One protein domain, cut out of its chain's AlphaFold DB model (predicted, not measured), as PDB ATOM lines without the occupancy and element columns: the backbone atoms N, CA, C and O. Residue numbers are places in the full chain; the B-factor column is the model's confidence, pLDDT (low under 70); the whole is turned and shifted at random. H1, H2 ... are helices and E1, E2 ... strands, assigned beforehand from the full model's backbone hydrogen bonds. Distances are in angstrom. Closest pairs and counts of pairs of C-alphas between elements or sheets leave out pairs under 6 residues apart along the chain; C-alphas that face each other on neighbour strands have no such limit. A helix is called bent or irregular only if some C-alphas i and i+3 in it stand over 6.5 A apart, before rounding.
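Overview. This is residues 68 to 175 of the 792 residues of an uncharacterized protein of Pseudomonas fluorescens WH6 (UniProt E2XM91). Picture an elongated, flat model: a small three-stranded sheet whose hairpin of E1 and E2 reaches toward one end, and a long helix, H4, that runs toward the other end, where residues 169 to 175 stick out. H1 packs beside residues 157 to 165 of H4, H2 packs on the sheet and on the first part of H4, and the short H3 sits off to one side. You have 108 residues, with four named helices and three named strands in the order H1 E1 E2 H2 H3 E3 H4; the sheet runs E2 E1 E3, antiparallel, and the class is mixed, helices and strands. The whole is only just compact, close to loose, with a radius of gyration of the C-alphas of 15.5 A, and spans 59 by 33 by 18 A.

Along the chain. Find C-alpha 68 at (-42.639, 67.089, 27.202); from there H1 runs to residue 78, 15.1 A. Next come E1, residues 92 to 98, 19.2 A, and E2, residues 104 to 111, 19.6 A, which bends by 63 degrees at residue 107. H2 is residues 112 to 118, H3 residues 124 to 129, and E3 residues 133 to 136, beginning at C-alpha 133 (-42.228, 95.089, 24.051). H4, residues 154 to 174, covers 31.5 A and ends at C-alpha 174 (-42.257, 57.251, 9.735); it is only just irregular, with C-alphas 155 and 158 6.7 A apart.

Arrangement. Look first at E1, the inner strand. In its hairpin with E2, N 95 and O 108 are 2.9 A apart; toward E3, N 94 and O 134 are 2.9 A apart, both within hydrogen-bond range. E2, H2 with H3, and E3 make a split strand-helix-strand unit, two strands running the same way with E1 between them, and its crossover is right-handed. H2 is on the sheet at a height of 7.4 A, but over none of its strands, only just, with 2 C-alphas falling on E2. H1 and H4 touch at a shallow tilt of 31 degrees, opposite ways, closest at the C-alphas of Gln 74 and Leu 161, 6.6 A. H2 and H4 only just touch, with 3 pairs of C-alphas within 8 A, the closest those of Leu 116 and Ala 158, 5.1 A. H3 is close but not clearly touching H4: the closest C-alphas, of Ala 124 and Gln 155, are 7.7 A apart. Every O i to N i+4 pair is within hydrogen-bond range in H1, H2 and H3; in H4, 13 of 17 are.

Size, cuts and confidence. The C-alphas farthest apart, of Gln 101 and Gln 175, are 59.0 A apart. The links H1 to E1 and E3 to H4 are long; in the latter, residues 147 to 148 pair antiparallel with 135 to 136 of E3. The printed part has no cut, and no printed residue is under 70 in pLDDT.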
ATOM      1  N   GLU A  68     -42.998  66.257  26.047       83.12
ATOM      2  CA  GLU A  68     -42.639  67.089  27.202       83.12
ATOM      3  C   GLU A  68     -41.149  67.443  27.182       83.12
ATOM      4  O   GLU A  68     -40.784  68.617  27.234       83.12
ATOM      5  N   SER A  69     -40.279  66.440  27.046       83.94
ATOM      6  CA  SER A  69     -38.825  66.648  27.040       83.94
ATOM      7  C   SER A  69     -38.402  67.561  25.889       83.94
ATOM      8  O   SER A  69     -37.629  68.504  26.079       83.94
ATOM      9  N   LEU A  70     -38.961  67.326  24.697       88.75
ATOM     10  CA  LEU A  70     -38.735  68.185  23.540       88.75
ATOM     11  C   LEU A  70     -39.269  69.604  23.780       88.75
ATOM     12  O   LEU A  70     -38.595  70.577  23.451       88.75
ATOM     13  N   TYR A  71     -40.465  69.739  24.347       89.56
ATOM     14  CA  TYR A  71     -41.108  71.021  24.616       89.56
ATOM     15  C   TYR A  71     -40.300  71.862  25.610       89.56
ATOM     16  O   TYR A  71     -40.000  73.019  25.313       89.56
ATOM     17  N   GLN A  72     -39.843  71.267  26.715       88.25
ATOM     18  CA  GLN A  72     -38.954  71.909  27.689       88.25
ATOM     19  C   GLN A  72     -37.613  72.306  27.063       88.25
ATOM     20  O   GLN A  72     -37.143  73.424  27.272       88.25
ATOM     21  N   GLN A  73     -37.024  71.445  26.224       89.56
ATOM     22  CA  GLN A  73     -35.798  71.776  25.496       89.56
ATOM     23  C   GLN A  73     -35.996  72.987  24.572       89.56
ATOM     24  O   GLN A  73     -35.133  73.864  24.508       89.56
ATOM     25  N   GLN A  74     -37.127  73.060  23.862       91.06
ATOM     26  CA  GLN A  74     -37.433  74.213  23.019       91.06
ATOM     27  C   GLN A  74     -37.691  75.471  23.854       91.06
ATOM     28  O   GLN A  74     -37.181  76.529  23.500       91.06
ATOM     29  N   LEU A  75     -38.418  75.384  24.972       90.88
ATOM     30  CA  LEU A  75     -38.629  76.522  25.875       90.88
ATOM     31  C   LEU A  75     -37.305  77.059  26.433       90.88
ATOM     32  O   LEU A  75     -37.088  78.269  26.395       90.88
ATOM     33  N   ALA A  76     -36.397  76.181  26.860       91.38
ATOM     34  CA  ALA A  76     -35.071  76.565  27.339       91.38
ATOM     35  C   ALA A  76     -34.224  77.218  26.234       91.38
ATOM     36  O   ALA A  76     -33.511  78.188  26.480       91.38
ATOM     37  N   ALA A  77     -34.340  76.740  24.990       90.75
ATOM     38  CA  ALA A  77     -33.680  77.367  23.846       90.75
ATOM     39  C   ALA A  77     -34.270  78.750  23.505       90.75
ATOM     40  O   ALA A  77     -33.540  79.645  23.068       90.75
ATOM     41  N   LEU A  78     -35.580  78.941  23.698       92.38
ATOM     42  CA  LEU A  78     -36.257  80.222  23.483       92.38
ATOM     43  C   LEU A  78     -35.924  81.247  24.577       92.38
ATOM     44  O   LEU A  78     -35.737  82.417  24.242       92.38
ATOM     45  N   PHE A  79     -35.830  80.808  25.837       93.94
ATOM     46  CA  PHE A  79     -35.625  81.637  27.028       93.94
ATOM     47  C   PHE A  79     -34.415  81.145  27.848       93.94
ATOM     48  O   PHE A  79     -34.593  80.497  28.881       93.94
ATOM     49  N   PRO A  80     -33.178  81.461  27.423       93.06
ATOM     50  CA  PRO A  80     -31.953  80.944  28.048       93.06
ATOM     51  C   PRO A  80     -31.736  81.407  29.498       93.06
ATOM     52  O   PRO A  80     -30.976  80.779  30.234       93.06
ATOM     53  N   ASP A  81     -32.407  82.486  29.912       91.81
ATOM     54  CA  ASP A  81     -32.337  83.030  31.275       91.81
ATOM     55  C   ASP A  81     -33.167  82.216  32.288       91.81
ATOM     56  O   ASP A  81     -33.089  82.454  33.494       91.81
ATOM     57  N   LEU A  82     -33.985  81.269  31.812       88.31
ATOM     58  CA  LEU A  82     -34.757  80.355  32.648       88.31
ATOM     59  C   LEU A  82     -34.012  79.021  32.788       88.31
ATOM     60  O   LEU A  82     -33.423  78.507  31.837       88.31
ATOM     61  N   HIS A  83     -34.025  78.451  33.993       82.31
ATOM     62  CA  HIS A  83     -33.305  77.220  34.320       82.31
ATOM     63  C   HIS A  83     -34.238  76.199  34.970       82.31
ATOM     64  O   HIS A  83     -35.145  76.568  35.714       82.31
ATOM     65  N   GLY A  84     -33.973  74.913  34.736       80.06
ATOM     66  CA  GLY A  84     -34.820  73.826  35.227       80.06
ATOM     67  C   GLY A  84     -36.090  73.654  34.391       80.06
ATOM     68  O   GLY A  84     -36.089  73.932  33.194       80.06
ATOM     69  N   ILE A  85     -37.156  73.159  35.023       81.38
ATOM     70  CA  ILE A  85     -38.465  72.981  34.382       81.38
ATOM     71  C   ILE A  85     -39.118  74.355  34.226       81.38
ATOM     72  O   ILE A  85     -39.297  75.075  35.209       81.38
ATOM     73  N   ILE A  86     -39.465  74.714  32.992       86.69
ATOM     74  CA  ILE A  86     -40.034  76.015  32.649       86.69
ATOM     75  C   ILE A  86     -41.558  75.904  32.638       86.69
ATOM     76  O   ILE A  86     -42.125  75.105  31.894       86.69
ATOM     77  N   ASP A  87     -42.215  76.752  33.431       91.19
ATOM     78  CA  ASP A  87     -43.652  77.000  33.331       91.19
ATOM     79  C   ASP A  87     -43.900  78.135  32.316       91.19
ATOM     80  O   ASP A  87     -43.649  79.308  32.625       91.19
ATOM     81  N   PRO A  88     -44.384  77.830  31.097       91.75
ATOM     82  CA  PRO A  88     -44.616  78.843  30.070       91.75
ATOM     83  C   PRO A  88     -45.707  79.852  30.457       91.75
ATOM     84  O   PRO A  88     -45.745  80.950  29.895       91.75
ATOM     85  N   ASN A  89     -46.577  79.524  31.417       94.25
ATOM     86  CA  ASN A  89     -47.632  80.422  31.885       94.25
ATOM     87  C   ASN A  89     -47.117  81.483  32.877       94.25
ATOM     88  O   ASN A  89     -47.859  82.402  33.221       94.25
ATOM     89  N   GLN A  90     -45.844  81.404  33.287       94.00
ATOM     90  CA  GLN A  90     -45.152  82.427  34.086       94.00
ATOM     91  C   GLN A  90     -44.277  83.365  33.239       94.00
ATOM     92  O   GLN A  90     -43.494  84.155  33.767       94.00
ATOM     93  N   ILE A  91     -44.412  83.306  31.915       96.06
ATOM     94  CA  ILE A  91     -43.720  84.194  30.983       96.06
ATOM     95  C   ILE A  91     -44.725  85.214  30.454       96.06
ATOM     96  O   ILE A  91     -45.774  84.854  29.919       96.06
ATOM     97  N   PHE A  92     -44.389  86.496  30.569       97.31
ATOM     98  CA  PHE A  92     -45.256  87.608  30.182       97.31
ATOM     99  C   PHE A  92     -44.585  88.485  29.138       97.31
ATOM    100  O   PHE A  92     -43.383  88.727  29.199       97.31
ATOM    101  N   TYR A  93     -45.364  89.007  28.196       96.31
ATOM    102  CA  TYR A  93     -44.917  90.004  27.234       96.31
ATOM    103  C   TYR A  93     -45.494  91.366  27.599       96.31
ATOM    104  O   TYR A  93     -46.704  91.590  27.510       96.31
ATOM    105  N   SER A  94     -44.621  92.276  28.027       96.62
ATOM    106  CA  SER A  94     -44.993  93.637  28.408       96.62
ATOM    107  C   SER A  94     -44.628  94.611  27.294       96.62
ATOM    108  O   SER A  94     -43.468  94.696  26.883       96.62
ATOM    109  N   ARG A  95     -45.624  95.363  26.822       95.44
ATOM    110  CA  ARG A  95     -45.464  96.460  25.859       95.44
ATOM    111  C   ARG A  95     -45.359  97.781  26.599       95.44
ATOM    112  O   ARG A  95     -46.040  97.975  27.608       95.44
ATOM    113  N   TYR A  96     -44.547  98.696  26.090       94.88
ATOM    114  CA  TYR A  96     -44.285  99.979  26.736       94.88
ATOM    115  C   TYR A  96     -44.177 101.126  25.730       94.88
ATOM    116  O   TYR A  96     -44.030 100.911  24.528       94.88
ATOM    117  N   ARG A  97     -44.287 102.355  26.234       93.94
ATOM    118  CA  ARG A  97     -44.040 103.597  25.496       93.94
ATOM    119  C   ARG A  97     -42.970 104.396  26.221       93.94
ATOM    120  O   ARG A  97     -43.053 104.544  27.433       93.94
ATOM    121  N   GLU A  98     -42.032 104.940  25.469       91.88
ATOM    122  CA  GLU A  98     -41.037 105.878  25.978       91.88
ATOM    123  C   GLU A  98     -41.625 107.299  26.005       91.88
ATOM    124  O   GLU A  98     -42.274 107.720  25.041       91.88
ATOM    125  N   ASP A  99     -41.479 108.007  27.124       89.88
ATOM    126  CA  ASP A  99     -41.868 109.415  27.238       89.88
ATOM    127  C   ASP A  99     -40.766 110.378  26.754       89.88
ATOM    128  O   ASP A  99     -39.674 109.969  26.366       89.88
ATOM    129  N   GLU A 100     -41.048 111.685  26.779       87.31
ATOM    130  CA  GLU A 100     -40.102 112.734  26.357       87.31
ATOM    131  C   GLU A 100     -38.813 112.781  27.203       87.31
ATOM    132  O   GLU A 100     -37.841 113.423  26.807       87.31
ATOM    133  N   GLN A 101     -38.790 112.108  28.361       83.50
ATOM    134  CA  GLN A 101     -37.645 112.015  29.270       83.50
ATOM    135  C   GLN A 101     -36.879 110.689  29.120       83.50
ATOM    136  O   GLN A 101     -35.902 110.470  29.840       83.50
ATOM    137  N   GLY A 102     -37.293 109.812  28.199       83.31
ATOM    138  CA  GLY A 102     -36.683 108.501  27.982       83.31
ATOM    139  C   GLY A 102     -37.125 107.422  28.980       83.31
ATOM    140  O   GLY A 102     -36.480 106.377  29.083       83.31
ATOM    141  N   GLN A 103     -38.189 107.651  29.763       87.56
ATOM    142  CA  GLN A 103     -38.731 106.651  30.688       87.56
ATOM    143  C   GLN A 103     -39.793 105.779  30.014       87.56
ATOM    144  O   GLN A 103     -40.708 106.265  29.350       87.56
ATOM    145  N   ASN A 104     -39.693 104.464  30.227       91.31
ATOM    146  CA  ASN A 104     -40.649 103.491  29.703       91.31
ATOM    147  C   ASN A 104     -41.872 103.359  30.620       91.31
ATOM    148  O   ASN A 104     -41.753 102.939  31.770       91.31
ATOM    149  N   HIS A 105     -43.057 103.621  30.073       92.50
ATOM    150  CA  HIS A 105     -44.352 103.434  30.729       92.50
ATOM    151  C   HIS A 105     -45.062 102.193  30.193       92.50
ATOM    152  O   HIS A 105     -45.164 102.002  28.979       92.50
ATOM    153  N   LEU A 106     -45.577 101.352  31.092       95.38
ATOM    154  CA  LEU A 106     -46.273 100.114  30.736       95.38
ATOM    155  C   LEU A 106     -47.594 100.417  30.012       95.38
ATOM    156  O   LEU A 106     -48.440 101.141  30.529       95.38
ATOM    157  N   LEU A 107     -47.797  99.805  28.844       94.62
ATOM    158  CA  LEU A 107     -49.045  99.884  28.079       94.62
ATOM    159  C   LEU A 107     -49.939  98.668  28.320       94.62
ATOM    160  O   LEU A 107     -51.137  98.800  28.557       94.62
ATOM    161  N   SER A 108     -49.361  97.472  28.233       95.31
ATOM    162  CA  SER A 108     -50.073  96.208  28.407       95.31
ATOM    163  C   SER A 108     -49.103  95.111  28.818       95.31
ATOM    164  O   SER A 108     -47.918  95.182  28.505       95.31
ATOM    165  N   SER A 109     -49.611  94.079  29.483       96.31
ATOM    166  CA  SER A 109     -48.858  92.869  29.805       96.31
ATOM    167  C   SER A 109     -49.781  91.673  29.616       96.31
ATOM    168  O   SER A 109     -50.879  91.666  30.172       96.31
ATOM    169  N   GLU A 110     -49.375  90.711  28.791       95.75
ATOM    170  CA  GLU A 110     -50.153  89.501  28.503       95.75
ATOM    171  C   GLU A 110     -49.291  88.239  28.687       95.75
ATOM    172  O   GLU A 110     -48.079  88.305  28.464       95.75
ATOM    173  N   PRO A 111     -49.870  87.097  29.106       96.50
ATOM    174  CA  PRO A 111     -49.150  85.828  29.181       96.50
ATOM    175  C   PRO A 111     -48.645  85.363  27.812       96.50
ATOM    176  O   PRO A 111     -49.211  85.713  26.771       96.50
ATOM    177  N   LEU A 112     -47.614  84.514  27.813       94.94
ATOM    178  CA  LEU A 112     -47.017  83.969  26.597       94.94
ATOM    179  C   LEU A 112     -48.064  83.303  25.696       94.94
ATOM    180  O   LEU A 112     -48.102  83.618  24.512       94.94
ATOM    181  N   GLY A 113     -48.940  82.448  26.232       93.75
ATOM    182  CA  GLY A 113     -49.975  81.780  25.435       93.75
ATOM    183  C   GLY A 113     -50.894  82.761  24.703       93.75
ATOM    184  O   GLY A 113     -51.021  82.679  23.481       93.75
ATOM    185  N   THR A 114     -51.416  83.777  25.402       94.75
ATOM    186  CA  THR A 114     -52.233  84.852  24.808       94.75
ATOM    187  C   THR A 114     -51.488  85.617  23.711       94.75
ATOM    188  O   THR A 114     -52.047  85.864  22.638       94.75
ATOM    189  N   LEU A 115     -50.207  85.948  23.932       93.75
ATOM    190  CA  LEU A 115     -49.381  86.560  22.893       93.75
ATOM    191  C   LEU A 115     -49.278  85.631  21.677       93.75
ATOM    192  O   LEU A 115     -49.501  86.072  20.553       93.75
ATOM    193  N   LEU A 116     -48.945  84.352  21.869       92.88
ATOM    194  CA  LEU A 116     -48.774  83.405  20.767       92.88
ATOM    195  C   LEU A 116     -50.078  83.198  19.984       92.88
ATOM    196  O   LEU A 116     -50.029  83.093  18.758       92.88
ATOM    197  N   SER A 117     -51.236  83.173  20.650       91.38
ATOM    198  CA  SER A 117     -52.559  83.180  20.009       91.38
ATOM    199  C   SER A 117     -52.737  84.407  19.115       91.38
ATOM    200  O   SER A 117     -53.064  84.272  17.935       91.38
ATOM    201  N   ARG A 118     -52.431  85.602  19.635       90.75
ATOM    202  CA  ARG A 118     -52.516  86.862  18.885       90.75
ATOM    203  C   ARG A 118     -51.555  86.903  17.698       90.75
ATOM    204  O   ARG A 118     -51.935  87.313  16.608       90.75
ATOM    205  N   LEU A 119     -50.329  86.417  17.872       90.38
ATOM    206  CA  LEU A 119     -49.307  86.399  16.821       90.38
ATOM    207  C   LEU A 119     -49.618  85.436  15.663       90.38
ATOM    208  O   LEU A 119     -48.910  85.438  14.655       90.38
ATOM    209  N   ARG A 120     -50.666  84.614  15.785       88.56
ATOM    210  CA  ARG A 120     -51.175  83.761  14.700       88.56
ATOM    211  C   ARG A 120     -52.252  84.447  13.854       88.56
ATOM    212  O   ARG A 120     -52.627  83.890  12.822       88.56
ATOM    213  N   LEU A 121     -52.748  85.616  14.267       89.56
ATOM    214  CA  LEU A 121     -53.745  86.388  13.529       89.56
ATOM    215  C   LEU A 121     -53.102  87.208  12.389       89.56
ATOM    216  O   LEU A 121     -51.906  87.506  12.444       89.56
ATOM    217  N   PRO A 122     -53.864  87.572  11.336       88.75
ATOM    218  CA  PRO A 122     -53.329  88.312  10.187       88.75
ATOM    219  C   PRO A 122     -52.695  89.674  10.523       88.75
ATOM    220  O   PRO A 122     -51.814  90.122   9.797       88.75
ATOM    221  N   ASP A 123     -53.115  90.314  11.615       89.38
ATOM    222  CA  ASP A 123     -52.686  91.639  12.085       89.38
ATOM    223  C   ASP A 123     -51.482  91.600  13.050       89.38
ATOM    224  O   ASP A 123     -51.081  92.623  13.604       89.38
ATOM    225  N   ALA A 124     -50.855  90.433  13.241       88.62
ATOM    226  CA  ALA A 124     -49.735  90.249  14.167       88.62
ATOM    227  C   ALA A 124     -48.559  91.218  13.931       88.62
ATOM    228  O   ALA A 124     -47.891  91.631  14.883       88.62
ATOM    229  N   HIS A 125     -48.289  91.579  12.670       87.25
ATOM    230  CA  HIS A 125     -47.224  92.526  12.331       87.25
ATOM    231  C   HIS A 125     -47.547  93.939  12.826       87.25
ATOM    232  O   HIS A 125     -46.712  94.562  13.482       87.25
ATOM    233  N   ASP A 126     -48.776  94.399  12.589       90.50
ATOM    234  CA  ASP A 126     -49.247  95.713  13.029       90.50
ATOM    235  C   ASP A 126     -49.268  95.795  14.558       90.50
ATOM    236  O   ASP A 126     -48.824  96.786  15.138       90.50
ATOM    237  N   TYR A 127     -49.702  94.721  15.226       90.94
ATOM    238  CA  TYR A 127     -49.704  94.634  16.685       90.94
ATOM    239  C   TYR A 127     -48.317  94.885  17.298       90.94
ATOM    240  O   TYR A 127     -48.180  95.672  18.239       90.94
ATOM    241  N   LEU A 128     -47.281  94.243  16.748       90.00
ATOM    242  CA  LEU A 128     -45.903  94.402  17.218       90.00
ATOM    243  C   LEU A 128     -45.275  95.735  16.790       90.00
ATOM    244  O   LEU A 128     -44.408  96.242  17.496       90.00
ATOM    245  N   ALA A 129     -45.702  96.319  15.666       89.94
ATOM    246  CA  ALA A 129     -45.205  97.611  15.191       89.94
ATOM    247  C   ALA A 129     -45.752  98.802  16.000       89.94
ATOM    248  O   ALA A 129     -45.091  99.831  16.111       89.94
ATOM    249  N   GLN A 130     -46.945  98.669  16.590       90.94
ATOM    250  CA  GLN A 130     -47.606  99.743  17.341       90.94
ATOM    251  C   GLN A 130     -46.855 100.196  18.604       90.94
ATOM    252  O   GLN A 130     -46.990 101.349  19.005       90.94
ATOM    253  N   ALA A 131     -46.139  99.292  19.280       91.00
ATOM    254  CA  ALA A 131     -45.354  99.634  20.468       91.00
ATOM    255  C   ALA A 131     -44.275  98.575  20.732       91.00
ATOM    256  O   ALA A 131     -44.568  97.387  20.559       91.00
ATOM    257  N   PRO A 132     -43.079  98.971  21.205       91.69
ATOM    258  CA  PRO A 132     -42.053  98.024  21.616       91.69
ATOM    259  C   PRO A 132     -42.525  97.175  22.802       91.69
ATOM    260  O   PRO A 132     -43.374  97.583  23.598       91.69
ATOM    261  N   GLY A 133     -41.949  95.983  22.935       93.56
ATOM    262  CA  GLY A 133     -42.228  95.089  24.051       93.56
ATOM    263  C   GLY A 133     -41.118  94.073  24.283       93.56
ATOM    264  O   GLY A 133     -40.296  93.817  23.400       93.56
ATOM    265  N   ALA A 134     -41.085  93.515  25.488       95.00
ATOM    266  CA  ALA A 134     -40.100  92.530  25.923       95.00
ATOM    267  C   ALA A 134     -40.745  91.462  26.816       95.00
ATOM    268  O   ALA A 134     -41.859  91.644  27.310       95.00
ATOM    269  N   PHE A 135     -40.038  90.347  27.005       96.75
ATOM    270  CA  PHE A 135     -40.478  89.255  27.866       96.75
ATOM    271  C   PHE A 135     -39.995  89.449  29.300       96.75
ATOM    272  O   PHE A 135     -38.904  89.973  29.524       96.75
ATOM    273  N   TYR A 136     -40.806  89.013  30.258       97.06
ATOM    274  CA  TYR A 136     -40.563  89.129  31.690       97.06
ATOM    275  C   TYR A 136     -41.052  87.873  32.415       97.06
ATOM    276  O   TYR A 136     -42.003  87.227  31.975       97.06
ATOM    277  N   ARG A 137     -40.422  87.555  33.550       94.75
ATOM    278  CA  ARG A 137     -40.840  86.459  34.454       94.75
ATOM    279  C   ARG A 137     -42.001  86.815  35.389       94.75
ATOM    280  O   ARG A 137     -42.456  85.983  36.161       94.75
ATOM    281  N   GLU A 138     -42.448  88.066  35.353       93.19
ATOM    282  CA  GLU A 138     -43.571  88.570  36.141       93.19
ATOM    283  C   GLU A 138     -44.460  89.448  35.257       93.19
ATOM    284  O   GLU A 138     -43.988  90.145  34.356       93.19
ATOM    285  N   GLY A 139     -45.769  89.403  35.496       92.88
ATOM    286  CA  GLY A 139     -46.726  90.227  34.769       92.88
ATOM    287  C   GLY A 139     -46.679  91.685  35.221       92.88
ATOM    288  O   GLY A 139     -46.393  91.990  36.374       92.88
ATOM    289  N   ARG A 140     -47.035  92.600  34.314       93.94
ATOM    290  CA  ARG A 140     -47.192  94.044  34.587       93.94
ATOM    291  C   ARG A 140     -45.933  94.738  35.131       93.94
ATOM    292  O   ARG A 140     -46.051  95.756  35.808       93.94
ATOM    293  N   THR A 141     -44.751  94.231  34.795       93.62
ATOM    294  CA  THR A 141     -43.460  94.831  35.159       93.62
ATOM    295  C   THR A 141     -42.695  95.328  33.930       93.62
ATOM    296  O   THR A 141     -42.913  94.849  32.812       93.62
ATOM    297  N   LEU A 142     -41.801  96.294  34.159       93.88
ATOM    298  CA  LEU A 142     -40.749  96.743  33.239       93.88
ATOM    299  C   LEU A 142     -39.364  96.723  33.913       93.88
ATOM    300  O   LEU A 142     -38.406  97.272  33.368       93.88
ATOM    301  N   GLU A 143     -39.256  96.098  35.090       92.88
ATOM    302  CA  GLU A 143     -38.025  96.032  35.876       92.88
ATOM    303  C   GLU A 143     -36.905  95.307  35.098       92.88
ATOM    304  O   GLU A 143     -37.119  94.191  34.607       92.88
ATOM    305  N   PRO A 144     -35.707  95.911  34.955       90.56
ATOM    306  CA  PRO A 144     -34.625  95.333  34.160       90.56
ATOM    307  C   PRO A 144     -34.153  93.957  34.635       90.56
ATOM    308  O   PRO A 144     -33.808  93.123  33.804       90.56
ATOM    309  N   ASP A 145     -34.159  93.694  35.943       92.00
ATOM    310  CA  ASP A 145     -33.770  92.403  36.516       92.00
ATOM    311  C   ASP A 145     -34.817  91.312  36.256       92.00
ATOM    312  O   ASP A 145     -34.493  90.131  36.315       92.00
ATOM    313  N   LYS A 146     -36.066  91.670  35.945       93.31
ATOM    314  CA  LYS A 146     -37.140  90.720  35.609       93.31
ATOM    315  C   LYS A 146     -37.234  90.408  34.119       93.31
ATOM    316  O   LYS A 146     -38.013  89.532  33.739       93.31
ATOM    317  N   ARG A 147     -36.483  91.127  33.284       95.69
ATOM    318  CA  ARG A 147     -36.490  90.983  31.828       95.69
ATOM    319  C   ARG A 147     -35.830  89.670  31.408       95.69
ATOM    320  O   ARG A 147     -34.781  89.309  31.923       95.69
ATOM    321  N   LEU A 148     -36.444  88.997  30.440       96.12
ATOM    322  CA  LEU A 148     -35.944  87.776  29.819       96.12
ATOM    323  C   LEU A 148     -35.405  88.075  28.417       96.12
ATOM    324  O   LEU A 148     -36.016  88.805  27.627       96.12
ATOM    325  N   SER A 149     -34.269  87.470  28.106       92.12
ATOM    326  CA  SER A 149     -33.664  87.416  26.783       92.12
ATOM    327  C   SER A 149     -34.368  86.364  25.933       92.12
ATOM    328  O   SER A 149     -34.801  85.328  26.437       92.12
ATOM    329  N   THR A 150     -34.461  86.612  24.626       90.75
ATOM    330  CA  THR A 150     -35.056  85.663  23.679       90.75
ATOM    331  C   THR A 150     -34.161  85.420  22.482       90.75
ATOM    332  O   THR A 150     -33.738  86.368  21.820       90.75
ATOM    333  N   SER A 151     -33.953  84.150  22.145       85.94
ATOM    334  CA  SER A 151     -33.103  83.730  21.018       85.94
ATOM    335  C   SER A 151     -33.727  83.995  19.639       85.94
ATOM    336  O   SER A 151     -33.050  83.917  18.616       85.94
ATOM    337  N   HIS A 152     -35.023  84.309  19.591       85.19
ATOM    338  CA  HIS A 152     -35.783  84.547  18.366       85.19
ATOM    339  C   HIS A 152     -36.686  85.775  18.508       85.19
ATOM    340  O   HIS A 152     -37.132  86.080  19.615       85.19
ATOM    341  N   PRO A 153     -37.016  86.467  17.401       86.19
ATOM    342  CA  PRO A 153     -37.974  87.560  17.458       86.19
ATOM    343  C   PRO A 153     -39.382  87.029  17.799       86.19
ATOM    344  O   PRO A 153     -39.713  85.902  17.405       86.19
ATOM    345  N   PRO A 154     -40.251  87.831  18.454       84.94
ATOM    346  CA  PRO A 154     -41.567  87.379  18.915       84.94
ATOM    347  C   PRO A 154     -42.405  86.682  17.834       84.94
ATOM    348  O   PRO A 154     -43.040  85.667  18.104       84.94
ATOM    349  N   GLN A 155     -42.339  87.158  16.581       83.94
ATOM    350  CA  GLN A 155     -43.129  86.612  15.464       83.94
ATOM    351  C   GLN A 155     -42.787  85.152  15.130       83.94
ATOM    352  O   GLN A 155     -43.606  84.435  14.555       83.94
ATOM    353  N   ALA A 156     -41.570  84.706  15.451       85.31
ATOM    354  CA  ALA A 156     -41.118  83.350  15.164       85.31
ATOM    355  C   ALA A 156     -41.547  82.344  16.247       85.31
ATOM    356  O   ALA A 156     -41.717  81.163  15.938       85.31
ATOM    357  N   LEU A 157     -41.779  82.797  17.486       84.88
ATOM    358  CA  LEU A 157     -42.003  81.931  18.651       84.88
ATOM    359  C   LEU A 157     -43.222  81.014  18.480       84.88
ATOM    360  O   LEU A 157     -43.131  79.813  18.729       84.88
ATOM    361  N   ALA A 158     -44.330  81.550  17.952       76.81
ATOM    362  CA  ALA A 158     -45.578  80.801  17.768       76.81
ATOM    363  C   ALA A 158     -45.431  79.604  16.815       76.81
ATOM    364  O   ALA A 158     -46.204  78.648  16.892       76.81
ATOM    365  N   ARG A 159     -44.440  79.654  15.916       85.31
ATOM    366  CA  ARG A 159     -44.153  78.594  14.944       85.31
ATOM    367  C   ARG A 159     -43.126  77.588  15.445       85.31
ATOM    368  O   ARG A 159     -43.222  76.434  15.048       85.31
ATOM    369  N   VAL A 160     -42.153  78.001  16.260       88.75
ATOM    370  CA  VAL A 160     -41.046  77.131  16.702       88.75
ATOM    371  C   VAL A 160     -41.574  75.951  17.519       88.75
ATOM    372  O   VAL A 160     -41.343  74.807  17.134       88.75
ATOM    373  N   LEU A 161     -42.359  76.227  18.567       85.94
ATOM    374  CA  LEU A 161     -42.900  75.200  19.466       85.94
ATOM    375  C   LEU A 161     -43.838  74.231  18.729       85.94
ATOM    376  O   LEU A 161     -43.641  73.019  18.772       85.94
ATOM    377  N   GLU A 162     -44.804  74.765  17.969       89.50
ATOM    378  CA  GLU A 162     -45.739  73.956  17.171       89.50
ATOM    379  C   GLU A 162     -44.988  73.074  16.160       89.50
ATOM    380  O   GLU A 162     -45.279  71.885  16.015       89.50
ATOM    381  N   ARG A 163     -43.995  73.631  15.457       90.81
ATOM    382  CA  ARG A 163     -43.252  72.895  14.431       90.81
ATOM    383  C   ARG A 163     -42.380  71.797  15.025       90.81
ATOM    384  O   ARG A 163     -42.303  70.743  14.400       90.81
ATOM    385  N   ALA A 164     -41.744  72.020  16.173       90.00
ATOM    386  CA  ALA A 164     -40.905  71.015  16.820       90.00
ATOM    387  C   ALA A 164     -41.728  69.765  17.171       90.00
ATOM    388  O   ALA A 164     -41.482  68.701  16.606       90.00
ATOM    389  N   CYS A 165     -42.785  69.914  17.977       90.19
ATOM    390  CA  CYS A 165     -43.617  68.788  18.413       90.19
ATOM    391  C   CYS A 165     -44.297  68.066  17.236       90.19
ATOM    392  O   CYS A 165     -44.310  66.838  17.167       90.19
ATOM    393  N   THR A 166     -44.835  68.809  16.262       90.81
ATOM    394  CA  THR A 166     -45.512  68.195  15.102       90.81
ATOM    395  C   THR A 166     -44.545  67.513  14.128       90.81
ATOM    396  O   THR A 166     -44.936  66.569  13.433       90.81
ATOM    397  N   THR A 167     -43.288  67.965  14.063       92.75
ATOM    398  CA  THR A 167     -42.237  67.294  13.284       92.75
ATOM    399  C   THR A 167     -41.814  65.999  13.964       92.75
ATOM    400  O   THR A 167     -41.727  64.985  13.274       92.75
ATOM    401  N   GLU A 168     -41.647  66.012  15.287       91.69
ATOM    402  CA  GLU A 168     -41.266  64.832  16.070       91.69
ATOM    403  C   GLU A 168     -42.307  63.716  15.954       91.69
ATOM    404  O   GLU A 168     -41.988  62.601  15.545       91.69
ATOM    405  N   LEU A 169     -43.593  64.040  16.146       91.94
ATOM    406  CA  LEU A 169     -44.680  63.077  15.941       91.94
ATOM    407  C   LEU A 169     -44.679  62.491  14.525       91.94
ATOM    408  O   LEU A 169     -44.914  61.300  14.320       91.94
ATOM    409  N   ARG A 170     -44.417  63.317  13.506       92.19
ATOM    410  CA  ARG A 170     -44.350  62.838  12.121       92.19
ATOM    411  C   ARG A 170     -43.149  61.920  11.896       92.19
ATOM    412  O   ARG A 170     -43.274  60.996  11.089       92.19
ATOM    413  N   ALA A 171     -42.020  62.203  12.543       91.44
ATOM    414  CA  ALA A 171     -40.814  61.392  12.473       91.44
ATOM    415  C   ALA A 171     -41.056  60.019  13.104       91.44
ATOM    416  O   ALA A 171     -40.856  59.027  12.409       91.44
ATOM    417  N   PHE A 172     -41.614  59.975  14.317       91.56
ATOM    418  CA  PHE A 172     -41.995  58.745  15.016       91.56
ATOM    419  C   PHE A 172     -42.804  57.797  14.119       91.56
ATOM    420  O   PHE A 172     -42.388  56.682  13.832       91.56
ATOM    421  N   TRP A 173     -43.909  58.267  13.536       92.56
ATOM    422  CA  TRP A 173     -44.744  57.401  12.694       92.56
ATOM    423  C   TRP A 173     -44.093  56.931  11.385       92.56
ATOM    424  O   TRP A 173     -44.623  56.032  10.731       92.56
ATOM    425  N   ARG A 174     -43.014  57.588  10.950       89.94
ATOM    426  CA  ARG A 174     -42.257  57.251   9.735       89.94
ATOM    427  C   ARG A 174     -40.942  56.537  10.048       89.94
ATOM    428  O   ARG A 174     -40.226  56.192   9.105       89.94
ATOM    429  N   GLN A 175     -40.619  56.347  11.325       83.12
ATOM    430  CA  GLN A 175     -39.408  55.684  11.779       83.12
ATOM    431  C   GLN A 175     -39.387  54.245  11.276       83.12
ATOM    432  O   GLN A 175     -40.416  53.578  11.236       83.12
TER     433      GLN A 175